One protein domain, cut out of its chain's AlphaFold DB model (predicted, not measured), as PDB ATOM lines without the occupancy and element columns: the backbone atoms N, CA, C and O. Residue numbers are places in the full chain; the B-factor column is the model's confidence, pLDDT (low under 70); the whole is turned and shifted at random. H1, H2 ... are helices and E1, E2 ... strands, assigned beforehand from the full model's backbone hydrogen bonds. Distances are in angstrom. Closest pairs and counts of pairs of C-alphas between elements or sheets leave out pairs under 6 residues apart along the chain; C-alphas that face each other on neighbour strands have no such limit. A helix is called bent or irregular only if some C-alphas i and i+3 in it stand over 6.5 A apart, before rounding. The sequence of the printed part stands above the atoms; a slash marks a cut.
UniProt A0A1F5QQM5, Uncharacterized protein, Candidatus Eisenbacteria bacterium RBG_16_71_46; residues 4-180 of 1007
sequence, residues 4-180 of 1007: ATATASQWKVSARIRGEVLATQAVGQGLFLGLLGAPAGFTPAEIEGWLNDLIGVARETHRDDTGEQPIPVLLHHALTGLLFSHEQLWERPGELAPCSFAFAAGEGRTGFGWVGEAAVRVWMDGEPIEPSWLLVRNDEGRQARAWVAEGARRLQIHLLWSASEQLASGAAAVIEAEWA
ATOM      1  N   ALA A   4     143.026 131.885 161.600       34.66
ATOM      2  CA  ALA A   4     142.247 132.209 160.414       34.66
ATOM      3  C   ALA A   4     143.014 133.290 159.642       34.66
ATOM      4  O   ALA A   4     143.171 134.405 160.143       34.66
ATOM      5  N   THR A   5     143.538 132.932 158.469       38.09
ATOM      6  CA  THR A   5     144.199 133.864 157.552       38.09
ATOM      7  C   THR A   5     143.295 134.048 156.349       38.09
ATOM      8  O   THR A   5     143.005 133.079 155.653       38.09
ATOM      9  N   ALA A   6     142.839 135.272 156.113       39.34
ATOM     10  CA  ALA A   6     141.986 135.596 154.979       39.34
ATOM     11  C   ALA A   6     142.570 136.786 154.211       39.34
ATOM     12  O   ALA A   6     142.915 137.822 154.787       39.34
ATOM     13  N   THR A   7     142.706 136.597 152.900       37.00
ATOM     14  CA  THR A   7     143.394 137.525 152.003       37.00
ATOM     15  C   THR A   7     142.365 138.295 151.187       37.00
ATOM     16  O   THR A   7     141.913 137.833 150.140       37.00
ATOM     17  N   ALA A   8     141.997 139.483 151.664       38.44
ATOM     18  CA  ALA A   8     141.381 140.479 150.796       38.44
ATOM     19  C   ALA A   8     142.463 141.070 149.873       38.44
ATOM     20  O   ALA A   8     143.659 140.947 150.141       38.44
ATOM     21  N   SER A   9     142.068 141.736 148.787       53.19
ATOM     22  CA  SER A   9     142.998 142.401 147.861       53.19
ATOM     23  C   SER A   9     144.030 143.258 148.615       53.19
ATOM     24  O   SER A   9     143.655 144.257 149.224       53.19
ATOM     25  N   GLN A  10     145.304 142.836 148.585       56.84
ATOM     26  CA  GLN A  10     146.471 143.415 149.281       56.84
ATOM     27  C   GLN A  10     146.462 143.447 150.832       56.84
ATOM     28  O   GLN A  10     147.510 143.741 151.408       56.84
ATOM     29  N   TRP A  11     145.373 143.060 151.515       57.62
ATOM     30  CA  TRP A  11     145.323 142.872 152.979       57.62
ATOM     31  C   TRP A  11     145.416 141.387 153.363       57.62
ATOM     32  O   TRP A  11     144.519 140.600 153.059       57.62
ATOM     33  N   LYS A  12     146.450 141.020 154.124       59.06
ATOM     34  CA  LYS A  12     146.587 139.722 154.794       59.06
ATOM     35  C   LYS A  12     146.169 139.870 156.258       59.06
ATOM     36  O   LYS A  12     146.956 140.323 157.086       59.06
ATOM     37  N   VAL A  13     144.930 139.502 156.582       59.19
ATOM     38  CA  VAL A  13     144.418 139.537 157.963       59.19
ATOM     39  C   VAL A  13     144.617 138.171 158.610       59.19
ATOM     40  O   VAL A  13     144.246 137.157 158.020       59.19
ATOM     41  N   SER A  14     145.194 138.138 159.814       52.44
ATOM     42  CA  SER A  14     145.428 136.913 160.581       52.44
ATOM     43  C   SER A  14     144.951 137.044 162.033       52.44
ATOM     44  O   SER A  14     145.350 137.949 162.766       52.44
ATOM     45  N   ALA A  15     144.068 136.143 162.465       52.09
ATOM     46  CA  ALA A  15     143.495 136.163 163.813       52.09
ATOM     47  C   ALA A  15     144.221 135.183 164.749       52.09
ATOM     48  O   ALA A  15     144.053 133.972 164.626       52.09
ATOM     49  N   ARG A  16     144.997 135.674 165.726       48.50
ATOM     50  CA  ARG A  16     145.588 134.842 166.791       48.50
ATOM     51  C   ARG A  16     144.661 134.806 168.005       48.50
ATOM     52  O   ARG A  16     144.635 135.729 168.818       48.50
ATOM     53  N   ILE A  17     143.917 133.712 168.147       40.94
ATOM     54  CA  ILE A  17     142.895 133.571 169.191       40.94
ATOM     55  C   ILE A  17     143.373 132.664 170.338       40.94
ATOM     56  O   ILE A  17     143.891 131.565 170.109       40.94
ATOM     57  N   ARG A  18     143.133 133.087 171.587       31.84
ATOM     58  CA  ARG A  18     143.039 132.197 172.757       31.84
ATOM     59  C   ARG A  18     141.586 132.156 173.239       31.84
ATOM     60  O   ARG A  18     141.122 133.117 173.841       31.84
ATOM     61  N   GLY A  19     140.904 131.033 173.004       38.66
ATOM     62  CA  GLY A  19     139.498 130.813 173.370       38.66
ATOM     63  C   GLY A  19     138.507 131.068 172.226       38.66
ATOM     64  O   GLY A  19     138.904 131.331 171.094       38.66
ATOM     65  N   GLU A  20     137.216 131.004 172.539       40.66
ATOM     66  CA  GLU A  20     136.087 131.204 171.614       40.66
ATOM     67  C   GLU A  20     135.789 132.708 171.434       40.66
ATOM     68  O   GLU A  20     134.787 133.224 171.922       40.66
ATOM     69  N   VAL A  21     136.725 133.450 170.822       54.03
ATOM     70  CA  VAL A  21     136.730 134.934 170.866       54.03
ATOM     71  C   VAL A  21     136.520 135.615 169.496       54.03
ATOM     72  O   VAL A  21     136.142 136.783 169.451       54.03
ATOM     73  N   LEU A  22     136.700 134.907 168.375       53.47
ATOM     74  CA  LEU A  22     136.263 135.354 167.038       53.47
ATOM     75  C   LEU A  22     134.903 134.711 166.746       53.47
ATOM     76  O   LEU A  22     134.803 133.489 166.833       53.47
ATOM     77  N   ALA A  23     133.886 135.501 166.393       57.59
ATOM     78  CA  ALA A  23     132.586 134.958 166.000       57.59
ATOM     79  C   ALA A  23     132.583 134.552 164.519       57.59
ATOM     80  O   ALA A  23     132.283 133.406 164.206       57.59
ATOM     81  N   THR A  24     132.943 135.477 163.621       71.19
ATOM     82  CA  THR A  24     133.127 135.224 162.179       71.19
ATOM     83  C   THR A  24     133.791 136.428 161.477       71.19
ATOM     84  O   THR A  24     134.071 137.456 162.105       71.19
ATOM     85  N   GLN A  25     134.054 136.296 160.176       81.56
ATOM     86  CA  GLN A  25     134.630 137.296 159.275       81.56
ATOM     87  C   GLN A  25     134.035 137.156 157.863       81.56
ATOM     88  O   GLN A  25     133.666 136.058 157.463       81.56
ATOM     89  N   ALA A  26     133.983 138.242 157.091       77.31
ATOM     90  CA  ALA A  26     133.502 138.248 155.708       77.31
ATOM     91  C   ALA A  26     134.399 139.112 154.808       77.31
ATOM     92  O   ALA A  26     134.991 140.097 155.258       77.31
ATOM     93  N   VAL A  27     134.498 138.753 153.525       80.19
ATOM     94  CA  VAL A  27     135.411 139.391 152.565       80.19
ATOM     95  C   VAL A  27     134.712 139.636 151.233       80.19
ATOM     96  O   VAL A  27     134.123 138.731 150.653       80.19
ATOM     97  N   GLY A  28     134.849 140.852 150.708       72.44
ATOM     98  CA  GLY A  28     134.465 141.204 149.345       72.44
ATOM     99  C   GLY A  28     135.502 142.094 148.664       72.44
ATOM    100  O   GLY A  28     136.539 142.445 149.228       72.44
ATOM    101  N   GLN A  29     135.221 142.472 147.418       76.62
ATOM    102  CA  GLN A  29     136.107 143.334 146.629       76.62
ATOM    103  C   GLN A  29     136.328 144.680 147.337       76.62
ATOM    104  O   GLN A  29     135.384 145.458 147.485       76.62
ATOM    105  N   GLY A  30     137.569 144.939 147.760       72.56
ATOM    106  CA  GLY A  30     137.975 146.173 148.438       72.56
ATOM    107  C   GLY A  30     137.550 146.310 149.908       72.56
ATOM    108  O   GLY A  30     137.819 147.358 150.490       72.56
ATOM    109  N   LEU A  31     136.910 145.304 150.524       83.94
ATOM    110  CA  LEU A  31     136.392 145.398 151.897       83.94
ATOM    111  C   LEU A  31     136.464 144.059 152.653       83.94
ATOM    112  O   LEU A  31     135.938 143.043 152.202       83.94
ATOM    113  N   PHE A  32     137.070 144.087 153.838       83.12
ATOM    114  CA  PHE A  32     137.107 143.005 154.825       83.12
ATOM    115  C   PHE A  32     136.337 143.449 156.071       83.12
ATOM    116  O   PHE A  32     136.611 144.542 156.566       83.12
ATOM    117  N   LEU A  33     135.457 142.606 156.620       87.62
ATOM    118  CA  LEU A  33     134.787 142.820 157.912       87.62
ATOM    119  C   LEU A  33     135.012 141.636 158.867       87.62
ATOM    120  O   LEU A  33     135.120 140.494 158.429       87.62
ATOM    121  N   GLY A  34     135.000 141.880 160.178       85.94
ATOM    122  CA  GLY A  34     135.003 140.818 161.193       85.94
ATOM    123  C   GLY A  34     134.318 141.216 162.497       85.94
ATOM    124  O   GLY A  34     134.180 142.406 162.785       85.94
ATOM    125  N   LEU A  35     133.893 140.217 163.282       86.56
ATOM    126  CA  LEU A  35     133.253 140.397 164.592       86.56
ATOM    127  C   LEU A  35     133.932 139.546 165.679       86.56
ATOM    128  O   LEU A  35     134.061 138.326 165.557       86.56
ATOM    129  N   LEU A  36     134.337 140.207 166.764       83.50
ATOM    130  CA  LEU A  36     134.927 139.618 167.967       83.50
ATOM    131  C   LEU A  36     133.882 139.569 169.084       83.50
ATOM    132  O   LEU A  36     133.213 140.567 169.339       83.50
ATOM    133  N   GLY A  37     133.774 138.424 169.756       72.62
ATOM    134  CA  GLY A  37     132.682 138.121 170.685       72.62
ATOM    135  C   GLY A  37     131.401 137.676 169.969       72.62
ATOM    136  O   GLY A  37     131.069 138.169 168.893       72.62
ATOM    137  N   ALA A  38     130.684 136.723 170.569       70.69
ATOM    138  CA  ALA A  38     129.434 136.185 170.034       70.69
ATOM    139  C   ALA A  38     128.218 136.924 170.643       70.69
ATOM    140  O   ALA A  38     127.947 136.737 171.831       70.69
ATOM    141  N   PRO A  39     127.483 137.760 169.880       77.88
ATOM    142  CA  PRO A  39     126.254 138.398 170.360       77.88
ATOM    143  C   PRO A  39     125.154 137.352 170.594       77.88
ATOM    144  O   PRO A  39     124.923 136.481 169.752       77.88
ATOM    145  N   ALA A  40     124.462 137.412 171.736       69.19
ATOM    146  CA  ALA A  40     123.594 136.312 172.149       69.19
ATOM    147  C   ALA A  40     122.348 136.182 171.255       69.19
ATOM    148  O   ALA A  40     121.611 137.147 171.047       69.19
ATOM    149  N   GLY A  41     122.065 134.971 170.772       72.31
ATOM    150  CA  GLY A  41     120.928 134.696 169.887       72.31
ATOM    151  C   GLY A  41     121.204 134.890 168.390       72.31
ATOM    152  O   GLY A  41     120.249 134.944 167.622       72.31
ATOM    153  N   PHE A  42     122.474 134.973 167.979       76.44
ATOM    154  CA  PHE A  42     122.901 134.831 166.583       76.44
ATOM    155  C   PHE A  42     123.925 133.699 166.461       76.44
ATOM    156  O   PHE A  42     124.863 133.614 167.257       76.44
ATOM    157  N   THR A  43     123.786 132.843 165.450       78.00
ATOM    158  CA  THR A  43     124.810 131.847 165.105       78.00
ATOM    159  C   THR A  43     125.952 132.477 164.290       78.00
ATOM    160  O   THR A  43     125.730 133.472 163.594       78.00
ATOM    161  N   PRO A  44     127.169 131.892 164.290       76.12
ATOM    162  CA  PRO A  44     128.277 132.365 163.455       76.12
ATOM    163  C   PRO A  44     127.914 132.524 161.971       76.12
ATOM    164  O   PRO A  44     128.300 133.513 161.356       76.12
ATOM    165  N   ALA A  45     127.113 131.605 161.420       73.00
ATOM    166  CA  ALA A  45     126.677 131.640 160.022       73.00
ATOM    167  C   ALA A  45     125.667 132.766 159.724       73.00
ATOM    168  O   ALA A  45     125.708 133.357 158.647       73.00
ATOM    169  N   GLU A  46     124.784 133.112 160.666       78.12
ATOM    170  CA  GLU A  46     123.876 134.262 160.518       78.12
ATOM    171  C   GLU A  46     124.633 135.592 160.587       78.12
ATOM    172  O   GLU A  46     124.332 136.513 159.828       78.12
ATOM    173  N   ILE A  47     125.648 135.687 161.453       81.50
ATOM    174  CA  ILE A  47     126.536 136.855 161.518       81.50
ATOM    175  C   ILE A  47     127.355 136.959 160.222       81.50
ATOM    176  O   ILE A  47     127.527 138.055 159.695       81.50
ATOM    177  N   GLU A  48     127.822 135.837 159.671       81.50
ATOM    178  CA  GLU A  48     128.590 135.801 158.422       81.50
ATOM    179  C   GLU A  48     127.728 136.225 157.230       81.50
ATOM    180  O   GLU A  48     128.146 137.066 156.434       81.50
ATOM    181  N   GLY A  49     126.491 135.724 157.147       78.12
ATOM    182  CA  GLY A  49     125.495 136.190 156.182       78.12
ATOM    183  C   GLY A  49     125.241 137.694 156.303       78.12
ATOM    184  O   GLY A  49     125.327 138.409 155.307       78.12
ATOM    185  N   TRP A  50     125.035 138.201 157.524       85.38
ATOM    186  CA  TRP A  50     124.817 139.630 157.765       85.38
ATOM    187  C   TRP A  50     126.020 140.501 157.378       85.38
ATOM    188  O   TRP A  50     125.842 141.566 156.790       85.38
ATOM    189  N   LEU A  51     127.254 140.065 157.662       86.75
ATOM    190  CA  LEU A  51     128.457 140.785 157.232       86.75
ATOM    191  C   LEU A  51     128.616 140.771 155.702       86.75
ATOM    192  O   LEU A  51     129.004 141.789 155.133       86.75
ATOM    193  N   ASN A  52     128.281 139.668 155.025       84.31
ATOM    194  CA  ASN A  52     128.282 139.601 153.559       84.31
ATOM    195  C   ASN A  52     127.215 140.522 152.934       84.31
ATOM    196  O   ASN A  52     127.530 141.269 152.002       84.31
ATOM    197  N   ASP A  53     125.996 140.549 153.482       85.88
ATOM    198  CA  ASP A  53     124.944 141.494 153.080       85.88
ATOM    199  C   ASP A  53     125.412 142.950 153.264       85.88
ATOM    200  O   ASP A  53     125.279 143.771 152.354       85.88
ATOM    201  N   LEU A  54     126.040 143.270 154.403       88.56
ATOM    202  CA  LEU A  54     126.586 144.600 154.709       88.56
ATOM    203  C   LEU A  54     127.693 145.007 153.716       88.56
ATOM    204  O   LEU A  54     127.701 146.145 153.244       88.56
ATOM    205  N   ILE A  55     128.577 144.083 153.319       84.56
ATOM    206  CA  ILE A  55     129.578 144.311 152.257       84.56
ATOM    207  C   ILE A  55     128.901 144.604 150.909       84.56
ATOM    208  O   ILE A  55     129.317 145.526 150.200       84.56
ATOM    209  N   GLY A  56     127.853 143.855 150.551       81.62
ATOM    210  CA  GLY A  56     127.060 144.096 149.341       81.62
ATOM    211  C   GLY A  56     126.444 145.498 149.328       81.62
ATOM    212  O   GLY A  56     126.629 146.255 148.376       81.62
ATOM    213  N   VAL A  57     125.797 145.869 150.432       84.75
ATOM    214  CA  VAL A  57     125.189 147.184 150.667       84.75
ATOM    215  C   VAL A  57     126.204 148.321 150.592       84.75
ATOM    216  O   VAL A  57     125.944 149.324 149.926       84.75
ATOM    217  N   ALA A  58     127.353 148.189 151.257       86.00
ATOM    218  CA  ALA A  58     128.369 149.236 151.288       86.00
ATOM    219  C   ALA A  58     128.938 149.495 149.884       86.00
ATOM    220  O   ALA A  58     129.143 150.649 149.508       86.00
ATOM    221  N   ARG A  59     129.113 148.434 149.081       84.81
ATOM    222  CA  ARG A  59     129.548 148.521 147.677       84.81
ATOM    223  C   ARG A  59     128.491 149.121 146.751       84.81
ATOM    224  O   ARG A  59     128.865 149.851 145.840       84.81
ATOM    225  N   GLU A  60     127.205 148.849 146.969       82.50
ATOM    226  CA  GLU A  60     126.135 149.459 146.166       82.50
ATOM    227  C   GLU A  60     125.953 150.942 146.514       82.50
ATOM    228  O   GLU A  60     125.938 151.788 145.628       82.50
ATOM    229  N   THR A  61     125.931 151.278 147.807       81.12
ATOM    230  CA  THR A  61     125.801 152.671 148.276       81.12
ATOM    231  C   THR A  61     126.990 153.530 147.820       81.12
ATOM    232  O   THR A  61     126.807 154.674 147.417       81.12
ATOM    233  N   HIS A  62     128.197 152.954 147.784       80.00
ATOM    234  CA  HIS A  62     129.404 153.582 147.234       80.00
ATOM    235  C   HIS A  62     129.306 153.942 145.739       80.00
ATOM    236  O   HIS A  62     129.994 154.857 145.299       80.00
ATOM    237  N   ARG A  63     128.496 153.244 144.929       76.12
ATOM    238  CA  ARG A  63     128.346 153.572 143.494       76.12
ATOM    239  C   ARG A  63     127.594 154.885 143.271       76.12
ATOM    240  O   ARG A  63     127.911 155.600 142.326       76.12
ATOM    241  N   ASP A  64     126.632 155.179 144.144       69.31
ATOM    242  CA  ASP A  64     125.800 156.387 144.098       69.31
ATOM    243  C   ASP A  64     126.438 157.583 144.846       69.31
ATOM    244  O   ASP A  64     125.991 158.719 144.673       69.31
ATOM    245  N   ASP A  65     127.454 157.356 145.690       70.38
ATOM    246  CA  ASP A  65     128.049 158.361 146.586       70.38
ATOM    247  C   ASP A  65     129.430 158.843 146.108       70.38
ATOM    248  O   ASP A  65     130.464 158.224 146.359       70.38
ATOM    249  N   THR A  66     129.440 160.000 145.445       64.06
ATOM    250  CA  THR A  66     130.648 160.696 144.973       64.06
ATOM    251  C   THR A  66     131.202 161.719 145.975       64.06
ATOM    252  O   THR A  66     132.010 162.572 145.605       64.06
ATOM    253  N   GLY A  67     130.775 161.682 147.243       59.38
ATOM    254  CA  GLY A  67     131.165 162.664 148.253       59.38
ATOM    255  C   GLY A  67     132.651 162.625 148.634       59.38
ATOM    256  O   GLY A  67     133.209 161.570 148.943       59.38
ATOM    257  N   GLU A  68     133.293 163.797 148.709       60.41
ATOM    258  CA  GLU A  68     134.645 163.942 149.266       60.41
ATOM    259  C   GLU A  68     134.642 163.696 150.784       60.41
ATOM    260  O   GLU A  68     134.451 164.602 151.597       60.41
ATOM    261  N   GLN A  69     134.845 162.438 151.172       69.00
ATOM    262  CA  GLN A  69     134.887 162.007 152.568       69.00
ATOM    263  C   GLN A  69     136.341 161.862 153.074       69.00
ATOM    264  O   GLN A  69     137.227 161.434 152.321       69.00
ATOM    265  N   PRO A  70     136.605 162.171 154.365       75.44
ATOM    266  CA  PRO A  70     137.937 162.070 154.974       75.44
ATOM    267  C   PRO A  70     138.382 160.619 155.232       75.44
ATOM    268  O   PRO A  70     139.526 160.380 155.603       75.44
ATOM    269  N   ILE A  71     137.485 159.652 155.029       83.62
ATOM    270  CA  ILE A  71     137.770 158.216 154.947       83.62
ATOM    271  C   ILE A  71     137.307 157.696 153.578       83.62
ATOM    272  O   ILE A  71     136.449 158.332 152.963       83.62
ATOM    273  N   PRO A  72     137.833 156.562 153.072       84.19
ATOM    274  CA  PRO A  72     137.292 155.934 151.871       84.19
ATOM    275  C   PRO A  72     135.780 155.713 152.008       84.19
ATOM    276  O   PRO A  72     135.334 155.158 153.012       84.19
ATOM    277  N   VAL A  73     134.998 156.109 151.000       83.62
ATOM    278  CA  VAL A  73     133.521 156.059 151.030       83.62
ATOM    279  C   VAL A  73     133.005 154.643 151.344       83.62
ATOM    280  O   VAL A  73     132.049 154.461 152.093       83.62
ATOM    281  N   LEU A  74     133.715 153.611 150.871       85.81
ATOM    282  CA  LEU A  74     133.398 152.204 151.137       85.81
ATOM    283  C   LEU A  74     133.568 151.836 152.624       85.81
ATOM    284  O   LEU A  74     132.776 151.067 153.166       85.81
ATOM    285  N   LEU A  75     134.565 152.422 153.299       87.62
ATOM    286  CA  LEU A  75     134.762 152.280 154.743       87.62
ATOM    287  C   LEU A  75     133.710 153.071 155.531       87.62
ATOM    288  O   LEU A  75     133.271 152.603 156.576       87.62
ATOM    289  N   HIS A  76     133.285 154.241 155.042       87.62
ATOM    290  CA  HIS A  76     132.235 155.023 155.695       87.62
ATOM    291  C   HIS A  76     130.914 154.254 155.764       87.62
ATOM    292  O   HIS A  76     130.385 154.050 156.856       87.62
ATOM    293  N   HIS A  77     130.423 153.754 154.626       88.06
ATOM    294  CA  HIS A  77     129.177 152.978 154.586       88.06
ATOM    295  C   HIS A  77     129.277 151.677 155.387       88.06
ATOM    296  O   HIS A  77     128.330 151.322 156.089       88.06
ATOM    297  N   ALA A  78     130.441 151.019 155.379       89.44
ATOM    298  CA  ALA A  78     130.701 149.858 156.227       89.44
ATOM    299  C   ALA A  78     130.613 150.191 157.729       89.44
ATOM    300  O   ALA A  78     129.864 149.543 158.458       89.44
ATOM    301  N   LEU A  79     131.322 151.221 158.208       89.44
ATOM    302  CA  LEU A  79     131.322 151.603 159.627       89.44
ATOM    303  C   LEU A  79     129.956 152.125 160.099       89.44
ATOM    304  O   LEU A  79     129.551 151.829 161.221       89.44
ATOM    305  N   THR A  80     129.220 152.839 159.248       87.06
ATOM    306  CA  THR A  80     127.842 153.273 159.531       87.06
ATOM    307  C   THR A  80     126.889 152.072 159.637       87.06
ATOM    308  O   THR A  80     126.080 152.007 160.564       87.06
ATOM    309  N   GLY A  81     127.029 151.067 158.762       87.06
ATOM    310  CA  GLY A  81     126.292 149.801 158.862       87.06
ATOM    311  C   GLY A  81     126.647 148.985 160.113       87.06
ATOM    312  O   GLY A  81     125.760 148.405 160.747       87.06
ATOM    313  N   LEU A  82     127.921 148.970 160.515       90.00
ATOM    314  CA  LEU A  82     128.372 148.309 161.745       90.00
ATOM    315  C   LEU A  82     127.858 149.028 163.002       90.00
ATOM    316  O   LEU A  82     127.372 148.359 163.909       90.00
ATOM    317  N   LEU A  83     127.867 150.366 163.043       88.25
ATOM    318  CA  LEU A  83     127.273 151.148 164.139       88.25
ATOM    319  C   LEU A  83     125.790 150.811 164.344       88.25
ATOM    320  O   LEU A  83     125.379 150.539 165.471       88.25
ATOM    321  N   PHE A  84     125.016 150.754 163.255       87.19
ATOM    322  CA  PHE A  84     123.614 150.329 163.281       87.19
ATOM    323  C   PHE A  84     123.451 148.870 163.747       87.19
ATOM    324  O   PHE A  84     122.533 148.556 164.501       87.19
ATOM    325  N   SER A  85     124.352 147.972 163.338       86.81
ATOM    326  CA  SER A  85     124.312 146.553 163.733       86.81
ATOM    327  C   SER A  85     124.617 146.363 165.226       86.81
ATOM    328  O   SER A  85     123.923 145.611 165.906       86.81
ATOM    329  N   HIS A  86     125.581 147.109 165.774       85.94
ATOM    330  CA  HIS A  86     125.826 147.182 167.217       85.94
ATOM    331  C   HIS A  86     124.604 147.718 167.982       85.94
ATOM    332  O   HIS A  86     124.196 147.128 168.977       85.94
ATOM    333  N   GLU A  87     124.003 148.807 167.499       82.38
ATOM    334  CA  GLU A  87     122.850 149.486 168.107       82.38
ATOM    335  C   GLU A  87     121.569 148.634 168.143       82.38
ATOM    336  O   GLU A  87     120.862 148.639 169.149       82.38
ATOM    337  N   GLN A  88     121.255 147.930 167.049       81.69
ATOM    338  CA  GLN A  88     119.944 147.300 166.833       81.69
ATOM    339  C   GLN A  88     119.952 145.766 166.937       81.69
ATOM    340  O   GLN A  88     118.881 145.174 167.078       81.69
ATOM    341  N   LEU A  89     121.118 145.112 166.839       79.81
ATOM    342  CA  LEU A  89     121.226 143.647 166.774       79.81
ATOM    343  C   LEU A  89     122.150 143.064 167.850       79.81
ATOM    344  O   LEU A  89     121.753 142.126 168.540       79.81
ATOM    345  N   TRP A  90     123.376 143.582 167.979       81.50
ATOM    346  CA  TRP A  90     124.463 142.852 168.647       81.50
ATOM    347  C   TRP A  90     124.770 143.260 170.093       81.50
ATOM    348  O   TRP A  90     125.249 142.418 170.848       81.50
ATOM    349  N   GLU A  91     124.523 144.504 170.509       77.31
ATOM    350  CA  GLU A  91     124.723 144.912 171.908       77.31
ATOM    351  C   GLU A  91     123.405 144.903 172.688       77.31
ATOM    352  O   GLU A  91     122.450 145.593 172.325       77.31
ATOM    353  N   ARG A  92     123.369 144.201 173.830       74.12
ATOM    354  CA  ARG A  92     122.274 144.313 174.807       74.12
ATOM    355  C   ARG A  92     122.775 144.810 176.165       74.12
ATOM    356  O   ARG A  92     123.871 144.431 176.582       74.12
ATOM    357  N   PRO A  93     121.990 145.618 176.905       68.81
ATOM    358  CA  PRO A  93     122.375 146.072 178.239       68.81
ATOM    359  C   PRO A  93     122.596 144.898 179.207       68.81
ATOM    360  O   PRO A  93     121.644 144.226 179.599       68.81
ATOM    361  N   GLY A  94     123.849 144.686 179.619       60.91
ATOM    362  CA  GLY A  94     124.251 143.609 180.534       60.91
ATOM    363  C   GLY A  94     124.878 142.381 179.862       60.91
ATOM    364  O   GLY A  94     125.368 141.509 180.575       60.91
ATOM    365  N   GLU A  95     124.913 142.322 178.529       68.62
ATOM    366  CA  GLU A  95     125.705 141.339 177.777       68.62
ATOM    367  C   GLU A  95     127.127 141.871 177.499       68.62
ATOM    368  O   GLU A  95     127.421 143.057 177.677       68.62
ATOM    369  N   LEU A  96     128.034 140.986 177.075       67.12
ATOM    370  CA  LEU A  96     129.403 141.345 176.696       67.12
ATOM    371  C   LEU A  96     129.379 142.019 175.316       67.12
ATOM    372  O   LEU A  96     129.140 141.349 174.314       67.12
ATOM    373  N   ALA A  97     129.610 143.332 175.259       75.44
ATOM    374  CA  ALA A  97     129.579 144.085 174.005       75.44
ATOM    375  C   ALA A  97     130.665 143.578 173.027       75.44
ATOM    376  O   ALA A  97     131.851 143.666 173.365       75.44
ATOM    377  N   PRO A  98     130.301 143.060 171.838       85.31
ATOM    378  CA  PRO A  98     131.276 142.597 170.856       85.31
ATOM    379  C   PRO A  98     132.059 143.769 170.245       85.31
ATOM    380  O   PRO A  98     131.726 144.938 170.441       85.31
ATOM    381  N   CYS A  99     133.099 143.461 169.471       86.31
ATOM    382  CA  CYS A  99     133.873 144.446 168.715       86.31
ATOM    383  C   CYS A  99     133.900 144.074 167.232       86.31
ATOM    384  O   CYS A  99     134.453 143.034 166.868       86.31
ATOM    385  N   SER A 100     133.349 144.926 166.365       89.69
ATOM    386  CA  SER A 100     133.450 144.758 164.910       89.69
ATOM    387  C   SER A 100     134.567 145.613 164.329       89.69
ATOM    388  O   SER A 100     134.881 146.680 164.854       89.69
ATOM    389  N   PHE A 101     135.187 145.152 163.246       90.00
ATOM    390  CA  PHE A 101     136.273 145.861 162.571       90.00
ATOM    391  C   PHE A 101     136.172 145.735 161.050       90.00
ATOM    392  O   PHE A 101     135.597 144.779 160.529       90.00
ATOM    393  N   ALA A 102     136.733 146.719 160.349       89.00
ATOM    394  CA  ALA A 102     136.696 146.844 158.900       89.00
ATOM    395  C   ALA A 102     138.057 147.296 158.345       89.00
ATOM    396  O   ALA A 102     138.635 148.269 158.834       89.00
ATOM    397  N   PHE A 103     138.531 146.637 157.285       86.56
ATOM    398  CA  PHE A 103     139.651 147.101 156.457       86.56
ATOM    399  C   PHE A 103     139.150 147.357 155.037       86.56
ATOM    400  O   PHE A 103     138.476 146.508 154.455       86.56
ATOM    401  N   ALA A 104     139.491 148.512 154.469       84.19
ATOM    402  CA  ALA A 104     139.092 148.913 153.126       84.19
ATOM    403  C   ALA A 104     140.309 149.234 152.252       84.19
ATOM    404  O   ALA A 104     141.306 149.791 152.721       84.19
ATOM    405  N   ALA A 105     140.197 148.923 150.965       75.62
ATOM    406  CA  ALA A 105     141.194 149.201 149.943       75.62
ATOM    407  C   ALA A 105     140.524 149.910 148.761       75.62
ATOM    408  O   ALA A 105     139.580 149.380 148.175       75.62
ATOM    409  N   GLY A 106     141.003 151.108 148.426       64.62
ATOM    410  CA  GLY A 106     140.544 151.893 147.281       64.62
ATOM    411  C   GLY A 106     141.713 152.519 146.523       64.62
ATOM    412  O   GLY A 106     142.877 152.329 146.874       64.62
ATOM    413  N   GLU A 107     141.406 153.285 145.479       63.16
ATOM    414  CA  GLU A 107     142.406 153.917 144.613       63.16
ATOM    415  C   GLU A 107     143.313 154.873 145.411       63.16
ATOM    416  O   GLU A 107     142.902 155.950 145.845       63.16
ATOM    417  N   GLY A 108     144.551 154.440 145.671       62.94
ATOM    418  CA  GLY A 108     145.574 155.210 146.388       62.94
ATOM    419  C   GLY A 108     145.330 155.452 147.887       62.94
ATOM    420  O   GLY A 108     146.193 156.046 148.537       62.94
ATOM    421  N   ARG A 109     144.204 155.003 148.460       73.38
ATOM    422  CA  ARG A 109     143.853 155.195 149.882       73.38
ATOM    423  C   ARG A 109     143.444 153.876 150.532       73.38
ATOM    424  O   ARG A 109     142.519 153.207 150.072       73.38
ATOM    425  N   THR A 110     144.093 153.549 151.647       80.19
ATOM    426  CA  THR A 110     143.851 152.317 152.413       80.19
ATOM    427  C   THR A 110     143.303 152.690 153.785       80.19
ATOM    428  O   THR A 110     143.884 153.531 154.468       80.19
ATOM    429  N   GLY A 111     142.175 152.113 154.193       83.00
ATOM    430  CA  GLY A 111     141.457 152.513 155.405       83.00
ATOM    431  C   GLY A 111     141.270 151.376 156.406       83.00
ATOM    432  O   GLY A 111     141.143 150.214 156.027       83.00
ATOM    433  N   PHE A 112     141.194 151.728 157.687       89.19
ATOM    434  CA  PHE A 112     140.850 150.823 158.783       89.19
ATOM    435  C   PHE A 112     139.879 151.510 159.750       89.19
ATOM    436  O   PHE A 112     139.981 152.715 159.980       89.19
ATOM    437  N   GLY A 113     138.965 150.757 160.360       88.88
ATOM    438  CA  GLY A 113     138.186 151.235 161.499       88.88
ATOM    439  C   GLY A 113     137.516 150.123 162.299       88.88
ATOM    440  O   GLY A 113     137.479 148.972 161.869       88.88
ATOM    441  N   TRP A 114     136.985 150.465 163.473       91.19
ATOM    442  CA  TRP A 114     136.300 149.525 164.363       91.19
ATOM    443  C   TRP A 114     135.199 150.182 165.204       91.19
ATOM    444  O   TRP A 114     135.154 151.407 165.374       91.19
ATOM    445  N   VAL A 115     134.309 149.340 165.733       89.62
ATOM    446  CA  VAL A 115     133.198 149.689 166.626       89.62
ATOM    447  C   VAL A 115     133.289 148.816 167.877       89.62
ATOM    448  O   VAL A 115     133.462 147.603 167.775       89.62
ATOM    449  N   GLY A 116     133.170 149.432 169.055       85.19
ATOM    450  CA  GLY A 116     133.402 148.788 170.354       85.19
ATOM    451  C   GLY A 116     134.742 149.182 170.988       85.19
ATOM    452  O   GLY A 116     135.531 149.943 170.419       85.19
ATOM    453  N   GLU A 117     134.993 148.683 172.199       83.31
ATOM    454  CA  GLU A 117     136.200 148.999 172.971       83.31
ATOM    455  C   GLU A 117     137.294 147.947 172.757       83.31
ATOM    456  O   GLU A 117     137.191 146.815 173.222       83.31
ATOM    457  N   ALA A 118     138.353 148.340 172.049       83.56
ATOM    458  CA  ALA A 118     139.530 147.527 171.760       83.56
ATOM    459  C   ALA A 118     140.781 148.416 171.715       83.56
ATOM    460  O   ALA A 118     140.710 149.584 171.323       83.56
ATOM    461  N   ALA A 119     141.933 147.860 172.090       83.56
ATOM    462  CA  ALA A 119     143.215 148.549 172.032       83.56
ATOM    463  C   ALA A 119     143.890 148.282 170.679       83.56
ATOM    464  O   ALA A 119     144.200 147.135 170.361       83.56
ATOM    465  N   VAL A 120     144.141 149.329 169.891       85.12
ATOM    466  CA  VAL A 120     144.764 149.214 168.561       85.12
ATOM    467  C   VAL A 120     146.155 149.844 168.554       85.12
ATOM    468  O   VAL A 120     146.356 150.931 169.096       85.12
ATOM    469  N   ARG A 121     147.108 149.173 167.903       86.06
ATOM    470  CA  ARG A 121     148.421 149.711 167.528       86.06
ATOM    471  C   ARG A 121     148.605 149.599 166.019       86.06
ATOM    472  O   ARG A 121     148.167 148.618 165.420       86.06
ATOM    473  N   VAL A 122     149.258 150.592 165.426       85.12
ATOM    474  CA  VAL A 122     149.528 150.659 163.987       85.12
ATOM    475  C   VAL A 122     151.018 150.904 163.779       85.12
ATOM    476  O   VAL A 122     151.616 151.730 164.467       85.12
ATOM    477  N   TRP A 123     151.602 150.200 162.817       83.50
ATOM    478  CA  TRP A 123     152.940 150.434 162.299       83.50
ATOM    479  C   TRP A 123     152.837 150.797 160.820       83.50
ATOM    480  O   TRP A 123     152.034 150.219 160.081       83.50
ATOM    481  N   MET A 124     153.662 151.745 160.389       81.50
ATOM    482  CA  MET A 124     153.774 152.198 159.007       81.50
ATOM    483  C   MET A 124     155.233 152.071 158.578       81.50
ATOM    484  O   MET A 124     156.128 152.574 159.250       81.50
ATOM    485  N   ASP A 125     155.468 151.346 157.488       80.38
ATOM    486  CA  ASP A 125     156.790 151.064 156.918       80.38
ATOM    487  C   ASP A 125     157.793 150.418 157.918       80.38
ATOM    488  O   ASP A 125     158.997 150.390 157.681       80.38
ATOM    489  N   GLY A 126     157.277 149.841 159.016       73.00
ATOM    490  CA  GLY A 126     158.020 149.185 160.103       73.00
ATOM    491  C   GLY A 126     158.033 149.958 161.431       73.00
ATOM    492  O   GLY A 126     158.201 149.347 162.484       73.00
ATOM    493  N   GLU A 127     157.787 151.269 161.409       75.38
ATOM    494  CA  GLU A 127     157.816 152.129 162.601       75.38
ATOM    495  C   GLU A 127     156.428 152.238 163.261       75.38
ATOM    496  O   GLU A 127     155.428 152.396 162.551       75.38
ATOM    497  N   PRO A 128     156.317 152.176 164.604       81.81
ATOM    498  CA  PRO A 128     155.051 152.368 165.304       81.81
ATOM    499  C   PRO A 128     154.587 153.826 165.202       81.81
ATOM    500  O   PRO A 128     155.350 154.754 165.474       81.81
ATOM    501  N   ILE A 129     153.313 154.030 164.872       85.19
ATOM    502  CA  ILE A 129     152.691 155.355 164.784       85.19
ATOM    503  C   ILE A 129     151.531 155.493 165.774       85.19
ATOM    504  O   ILE A 129     150.846 154.522 166.098       85.19
ATOM    505  N   GLU A 130     151.275 156.724 166.218       79.50
ATOM    506  CA  GLU A 130     150.029 157.098 166.894       79.50
ATOM    507  C   GLU A 130     149.056 157.676 165.847       79.50
ATOM    508  O   GLU A 130     149.169 158.848 165.481       79.50
ATOM    509  N   PRO A 131     148.133 156.870 165.286       80.94
ATOM    510  CA  PRO A 131     147.206 157.333 164.257       80.94
ATOM    511  C   PRO A 131     146.194 158.342 164.814       80.94
ATOM    512  O   PRO A 131     145.571 158.140 165.857       80.94
ATOM    513  N   SER A 132     145.965 159.419 164.063       81.44
ATOM    514  CA  SER A 132     144.923 160.404 164.354       81.44
ATOM    515  C   SER A 132     143.538 159.830 164.031       81.44
ATOM    516  O   SER A 132     143.083 159.895 162.886       81.44
ATOM    517  N   TRP A 133     142.875 159.243 165.030       85.00
ATOM    518  CA  TRP A 133     141.565 158.612 164.864       85.00
ATOM    519  C   TRP A 133     140.468 159.614 164.473       85.00
ATOM    520  O   TRP A 133     140.133 160.532 165.223       85.00
ATOM    521  N   LEU A 134     139.860 159.384 163.311       85.00
ATOM    522  CA  LEU A 134     138.625 160.019 162.865       85.00
ATOM    523  C   LEU A 134     137.429 159.322 163.533       85.00
ATOM    524  O   LEU A 134     137.425 158.102 163.701       85.00
ATOM    525  N   LEU A 135     136.409 160.093 163.913       84.75
ATOM    526  CA  LEU A 135     135.223 159.587 164.611       84.75
ATOM    527  C   LEU A 135     133.997 159.659 163.696       84.75
ATOM    528  O   LEU A 135     133.469 160.745 163.457       84.75
ATOM    529  N   VAL A 136     133.521 158.505 163.226       83.38
ATOM    530  CA  VAL A 136     132.209 158.387 162.568       83.38
ATOM    531  C   VAL A 136     131.161 158.214 163.665       83.38
ATOM    532  O   VAL A 136     131.367 157.423 164.583       83.38
ATOM    533  N   ARG A 137     130.055 158.964 163.616       78.44
ATOM    534  CA  ARG A 137     129.019 158.960 164.663       78.44
ATOM    535  C   ARG A 137     127.634 158.710 164.080       78.44
ATOM    536  O   ARG A 137     127.350 159.197 162.990       78.44
ATOM    537  N   ASN A 138     126.784 158.004 164.824       74.19
ATOM    538  CA  ASN A 138     125.345 157.940 164.555       74.19
ATOM    539  C   ASN A 138     124.591 159.057 165.313       74.19
ATOM    540  O   ASN A 138     125.166 159.748 166.161       74.19
ATOM    541  N   ASP A 139     123.289 159.192 165.050       56.31
ATOM    542  CA  ASP A 139     122.419 160.182 165.706       56.31
ATOM    543  C   ASP A 139     122.274 159.964 167.229       56.31
ATOM    544  O   ASP A 139     121.988 160.907 167.967       56.31
ATOM    545  N   GLU A 140     122.514 158.743 167.723       57.88
ATOM    546  CA  GLU A 140     122.492 158.411 169.158       57.88
ATOM    547  C   GLU A 140     123.829 158.694 169.879       57.88
ATOM    548  O   GLU A 140     123.939 158.512 171.092       57.88
ATOM    549  N   GLY A 141     124.861 159.152 169.161       63.88
ATOM    550  CA  GLY A 141     126.171 159.496 169.722       63.88
ATOM    551  C   GLY A 141     127.133 158.318 169.946       63.88
ATOM    552  O   GLY A 141     128.217 158.535 170.502       63.88
ATOM    553  N   ARG A 142     126.785 157.104 169.487       74.19
ATOM    554  CA  ARG A 142     127.718 155.971 169.324       74.19
ATOM    555  C   ARG A 142     128.787 156.343 168.294       74.19
ATOM    556  O   ARG A 142     128.523 157.118 167.375       74.19
ATOM    557  N   GLN A 143     130.005 155.824 168.459       85.81
ATOM    558  CA  GLN A 143     131.175 156.297 167.707       85.81
ATOM    559  C   GLN A 143     132.014 155.121 167.205       85.81
ATOM    560  O   GLN A 143     132.469 154.303 168.002       85.81
ATOM    561  N   ALA A 144     132.236 155.061 165.894       87.50
ATOM    562  CA  ALA A 144     133.253 154.215 165.288       87.50
ATOM    563  C   ALA A 144     134.553 155.013 165.169       87.50
ATOM    564  O   ALA A 144     134.535 156.213 164.873       87.50
ATOM    565  N   ARG A 145     135.682 154.344 165.386       90.62
ATOM    566  CA  ARG A 145     137.021 154.931 165.271       90.62
ATOM    567  C   ARG A 145     137.620 154.474 163.943       90.62
ATOM    568  O   ARG A 145     137.594 153.284 163.646       90.62
ATOM    569  N   ALA A 146     138.118 155.406 163.136       88.00
ATOM    570  CA  ALA A 146     138.604 155.153 161.781       88.00
ATOM    571  C   ALA A 146     139.929 155.875 161.505       88.00
ATOM    572  O   ALA A 146     140.237 156.891 162.125       88.00
ATOM    573  N   TRP A 147     140.711 155.371 160.557       88.12
ATOM    574  CA  TRP A 147     141.967 155.966 160.108       88.12
ATOM    575  C   TRP A 147     142.271 155.581 158.654       88.12
ATOM    576  O   TRP A 147     141.717 154.614 158.123       88.12
ATOM    577  N   VAL A 148     143.140 156.357 158.005       86.50
ATOM    578  CA  VAL A 148     143.503 156.211 156.591       86.50
ATOM    579  C   VAL A 148     145.013 156.344 156.429       86.50
ATOM    580  O   VAL A 148     145.614 157.284 156.942       86.50
ATOM    581  N   ALA A 149     145.597 155.437 155.654       81.25
ATOM    582  CA  ALA A 149     146.909 155.598 155.057       81.25
ATOM    583  C   ALA A 149     146.759 156.078 153.606       81.25
ATOM    584  O   ALA A 149     146.030 155.479 152.807       81.25
ATOM    585  N   GLU A 150     147.483 157.138 153.259       75.00
ATOM    586  CA  GLU A 150     147.612 157.608 151.881       75.00
ATOM    587  C   GLU A 150     148.839 156.974 151.213       75.00
ATOM    588  O   GLU A 150     149.948 156.978 151.762       75.00
ATOM    589  N   GLY A 151     148.638 156.452 150.003       64.25
ATOM    590  CA  GLY A 151     149.680 155.838 149.191       64.25
ATOM    591  C   GLY A 151     150.008 154.380 149.535       64.25
ATOM    592  O   GLY A 151     149.472 153.759 150.451       64.25
ATOM    593  N   ALA A 152     150.928 153.829 148.748       59.69
ATOM    594  CA  ALA A 152     151.309 152.419 148.712       59.69
ATOM    595  C   ALA A 152     152.332 152.002 149.796       59.69
ATOM    596  O   ALA A 152     153.279 151.271 149.516       59.69
ATOM    597  N   ARG A 153     152.161 152.481 151.029       69.38
ATOM    598  CA  ARG A 153     153.038 152.152 152.169       69.38
ATOM    599  C   ARG A 153     152.782 150.743 152.695       69.38
ATOM    600  O   ARG A 153     151.684 150.226 152.504       69.38
ATOM    601  N   ARG A 154     153.740 150.145 153.410       78.44
ATOM    602  CA  ARG A 154     153.493 148.901 154.161       78.44
ATOM    603  C   ARG A 154     152.826 149.244 155.490       78.44
ATOM    604  O   ARG A 154     153.288 150.139 156.192       78.44
ATOM    605  N   LEU A 155     151.768 148.527 155.861       81.94
ATOM    606  CA  LEU A 155     151.060 148.737 157.129       81.94
ATOM    607  C   LEU A 155     150.989 147.430 157.910       81.94
ATOM    608  O   LEU A 155     150.771 146.375 157.319       81.94
ATOM    609  N   GLN A 156     151.103 147.512 159.231       81.00
ATOM    610  CA  GLN A 156     150.759 146.422 160.142       81.00
ATOM    611  C   GLN A 156     149.848 146.977 161.242       81.00
ATOM    612  O   GLN A 156     150.122 148.034 161.808       81.00
ATOM    613  N   ILE A 157     148.737 146.302 161.526       82.69
ATOM    614  CA  ILE A 157     147.722 146.733 162.492       82.69
ATOM    615  C   ILE A 157     147.482 145.589 163.471       82.69
ATOM    616  O   ILE A 157     147.094 144.497 163.061       82.69
ATOM    617  N   HIS A 158     147.712 145.844 164.760       80.19
ATOM    618  CA  HIS A 158     147.404 144.909 165.842       80.19
ATOM    619  C   HIS A 158     146.226 145.456 166.650       80.19
ATOM    620  O   HIS A 158     146.382 146.437 167.381       80.19
ATOM    621  N   LEU A 159     145.063 144.815 166.541       83.75
ATOM    622  CA  LEU A 159     143.903 145.072 167.400       83.75
ATOM    623  C   LEU A 159     143.839 143.994 168.485       83.75
ATOM    624  O   LEU A 159     143.878 142.802 168.186       83.75
ATOM    625  N   LEU A 160     143.723 144.419 169.743       78.56
ATOM    626  CA  LEU A 160     143.575 143.558 170.911       78.56
ATOM    627  C   LEU A 160     142.227 143.830 171.588       78.56
ATOM    628  O   LEU A 160     141.963 144.948 172.037       78.56
ATOM    629  N   TRP A 161     141.387 142.796 171.667       81.00
ATOM    630  CA  TRP A 161     140.064 142.843 172.296       81.00
ATOM    631  C   TRP A 161     139.963 141.856 173.464       81.00
ATOM    632  O   TRP A 161     140.497 140.743 173.409       81.00
ATOM    633  N   SER A 162     139.252 142.262 174.515       68.25
ATOM    634  CA  SER A 162     139.042 141.497 175.746       68.25
ATOM    635  C   SER A 162     137.631 141.734 176.275       68.25
ATOM    636  O   SER A 162     137.224 142.883 176.424       68.25
ATOM    637  N   ALA A 163     136.916 140.662 176.620       59.47
ATOM    638  CA  ALA A 163     135.501 140.733 176.989       59.47
ATOM    639  C   ALA A 163     135.200 141.554 178.267       59.47
ATOM    640  O   ALA A 163     134.088 142.051 178.422       59.47
ATOM    641  N   SER A 164     136.164 141.719 179.182       54.69
ATOM    642  CA  SER A 164     136.093 142.708 180.269       54.69
ATOM    643  C   SER A 164     137.485 143.068 180.800       54.69
ATOM    644  O   SER A 164     138.421 142.276 180.691       54.69
ATOM    645  N   GLU A 165     137.616 144.234 181.444       48.19
ATOM    646  CA  GLU A 165     138.860 144.658 182.120       48.19
ATOM    647  C   GLU A 165     139.254 143.762 183.311       48.19
ATOM    648  O   GLU A 165     140.377 143.834 183.806       48.19
ATOM    649  N   GLN A 166     138.332 142.936 183.815       39.91
ATOM    650  CA  GLN A 166     138.468 142.257 185.108       39.91
ATOM    651  C   GLN A 166     138.809 140.765 184.994       39.91
ATOM    652  O   GLN A 166     138.982 140.101 186.019       39.91
ATOM    653  N   LEU A 167     138.961 140.223 183.778       39.22
ATOM    654  CA  LEU A 167     139.333 138.823 183.572       39.22
ATOM    655  C   LEU A 167     140.843 138.647 183.340       39.22
ATOM    656  O   LEU A 167     141.313 138.470 182.218       39.22
ATOM    657  N   ALA A 168     141.615 138.600 184.429       34.72
ATOM    658  CA  ALA A 168     143.064 138.348 184.419       34.72
ATOM    659  C   ALA A 168     143.474 136.910 183.987       34.72
ATOM    660  O   ALA A 168     144.561 136.441 184.324       34.72
ATOM    661  N   SER A 169     142.616 136.188 183.255       40.72
ATOM    662  CA  SER A 169     142.780 134.775 182.891       40.72
ATOM    663  C   SER A 169     142.444 134.471 181.420       40.72
ATOM    664  O   SER A 169     141.602 133.632 181.110       40.72
ATOM    665  N   GLY A 170     143.176 135.104 180.500       46.06
ATOM    666  CA  GLY A 170     143.647 134.430 179.279       46.06
ATOM    667  C   GLY A 170     142.785 134.447 178.011       46.06
ATOM    668  O   GLY A 170     143.313 134.054 176.970       46.06
ATOM    669  N   ALA A 171     141.532 134.910 178.055       49.94
ATOM    670  CA  ALA A 171     140.676 135.051 176.870       49.94
ATOM    671  C   ALA A 171     140.793 136.461 176.259       49.94
ATOM    672  O   ALA A 171     140.153 137.407 176.715       49.94
ATOM    673  N   ALA A 172     141.628 136.591 175.228       59.50
ATOM    674  CA  ALA A 172     141.786 137.813 174.441       59.50
ATOM    675  C   ALA A 172     141.966 137.458 172.959       59.50
ATOM    676  O   ALA A 172     142.657 136.488 172.625       59.50
ATOM    677  N   ALA A 173     141.357 138.250 172.078       64.56
ATOM    678  CA  ALA A 173     141.566 138.159 170.638       64.56
ATOM    679  C   ALA A 173     142.661 139.142 170.217       64.56
ATOM    680  O   ALA A 173     142.629 140.307 170.614       64.56
ATOM    681  N   VAL A 174     143.602 138.676 169.395       67.81
ATOM    682  CA  VAL A 174     144.597 139.524 168.733       67.81
ATOM    683  C   VAL A 174     144.431 139.364 167.226       67.81
ATOM    684  O   VAL A 174     144.591 138.267 166.696       67.81
ATOM    685  N   ILE A 175     144.097 140.453 166.542       74.31
ATOM    686  CA  ILE A 175     144.034 140.519 165.080       74.31
ATOM    687  C   ILE A 175     145.297 141.216 164.594       74.31
ATOM    688  O   ILE A 175     145.521 142.371 164.942       74.31
ATOM    689  N   GLU A 176     146.105 140.511 163.805       74.06
ATOM    690  CA  GLU A 176     147.310 141.021 163.153       74.06
ATOM    691  C   GLU A 176     147.028 141.115 161.649       74.06
ATOM    692  O   GLU A 176     146.899 140.094 160.966       74.06
ATOM    693  N   ALA A 177     146.875 142.336 161.135       76.25
ATOM    694  CA  ALA A 177     146.577 142.605 159.731       76.25
ATOM    695  C   ALA A 177     147.736 143.338 159.051       76.25
ATOM    696  O   ALA A 177     148.177 144.379 159.536       76.25
ATOM    697  N   GLU A 178     148.202 142.815 157.920       79.25
ATOM    698  CA  GLU A 178     149.311 143.367 157.140       79.25
ATOM    699  C   GLU A 178     148.851 143.795 155.740       79.25
ATOM    700  O   GLU A 178     148.111 143.074 155.070       79.25
ATOM    701  N   TRP A 179     149.321 144.955 155.284       76.81
ATOM    702  CA  TRP A 179     149.124 145.472 153.929       76.81
ATOM    703  C   TRP A 179     150.479 145.711 153.269       76.81
ATOM    704  O   TRP A 179     151.343 146.379 153.840       76.81
ATOM    705  N   ALA A 180     150.672 145.167 152.067       66.50
ATOM    706  CA  ALA A 180     151.994 145.075 151.440       66.50
ATOM    707  C   ALA A 180     152.462 146.344 150.697       66.50
ATOM    708  O   ALA A 180     153.667 146.496 150.488       66.50
TER     709      ALA A 180
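Overview. This is residues 4 to 180 of the 1007 residues of an uncharacterized protein of Candidatus Eisenbacteria bacterium RBG_16_71_46 (UniProt A0A1F5QQM5). Two six-stranded sheets stand partly face to face as a sandwich, and the helical hairpin H1 and H2 covers the other face of the sheet E3 E4 E5 E6 E10 E9, which curls round H2. The second sheet runs E1 E2 E12 E11 E7 E8; at its E7 and E8 end the two sheets spread apart. Both are antiparallel and twisted. The printed part has 177 residues, in the order E1 to E4, H1, H2, E5 to E12, of mixed class; it is compact and rounded, with a radius of gyration of the C-alphas of 15.3 A and spans of 41 by 36 by 29 A.

Along the chain. Begin with the sheet under the helices: E3 is residues 22 to 28, E4 31 to 36, E5 99 to 106 and 23.7 A long, E6 109 to 115, E10 143 to 150 and 22.9 A, E9 134 to 137. Find C-alpha 44 at (128.277, 132.365, 163.455); from there H1, residues 44 to 64, runs 30.9 A. H2, residues 73 to 90, runs 23.8 A; it is irregular, but only just, with C-alphas 87 and 90 6.8 A apart. In the other sheet E1, residues 4 to 8, begins at C-alpha 4 (142.247, 132.209, 160.414); E2 is 11 to 18, E11 155 to 162, E7 119 to 124 and E8 127 to 129. E12, residues 172 to 179, ends at C-alpha 179 (149.124, 145.472, 153.929).

Arrangement. In the first sheet look at N 102 and O 113 of the hairpin E5 and E6, 2.8 A, and N 147 and O 112 of E10 and E6, 2.8 A. H1 and H2 are on the same face of this sheet, a two-layer arrangement. H1 lies over E3 and E4 at a height over the sheet of 8.3 A, slantwise to the strands, at 33 degrees to E3 on the local plane. H2's residue Leu 75 has its C-alpha 5.7 A from that of Ala 104 in E5, the closest pair. Residues 54 to 62 of H1 and 73 to 81 of H2 touch, closest at C-alphas 58 and 77, 5.1 A, opposite ways at a tilt of 38 degrees, only just steep. O i to N i+4 pairs within hydrogen-bond range are 15 of 17 in H1 and 13 of 14 in H2. In the other sheet see N 14 and O 176 of E2 and E12, 2.8 A, and N 124 and O 127 of the hairpin E7 and E8, 2.9 A. Across the sandwich, the closest C-alphas of E1 and E3 are those of Ala 8 and Val 27, 6.3 A. H1 and E7 are apart.

Size, cuts and confidence. The two C-alphas farthest apart are those of Asp 64 and Ser 169, 47.5 A. The printed part has no cut and no long link. Its mean pLDDT is 73.9; look for values under 70 at, among others, residues 4 to 23 and 162 to 174.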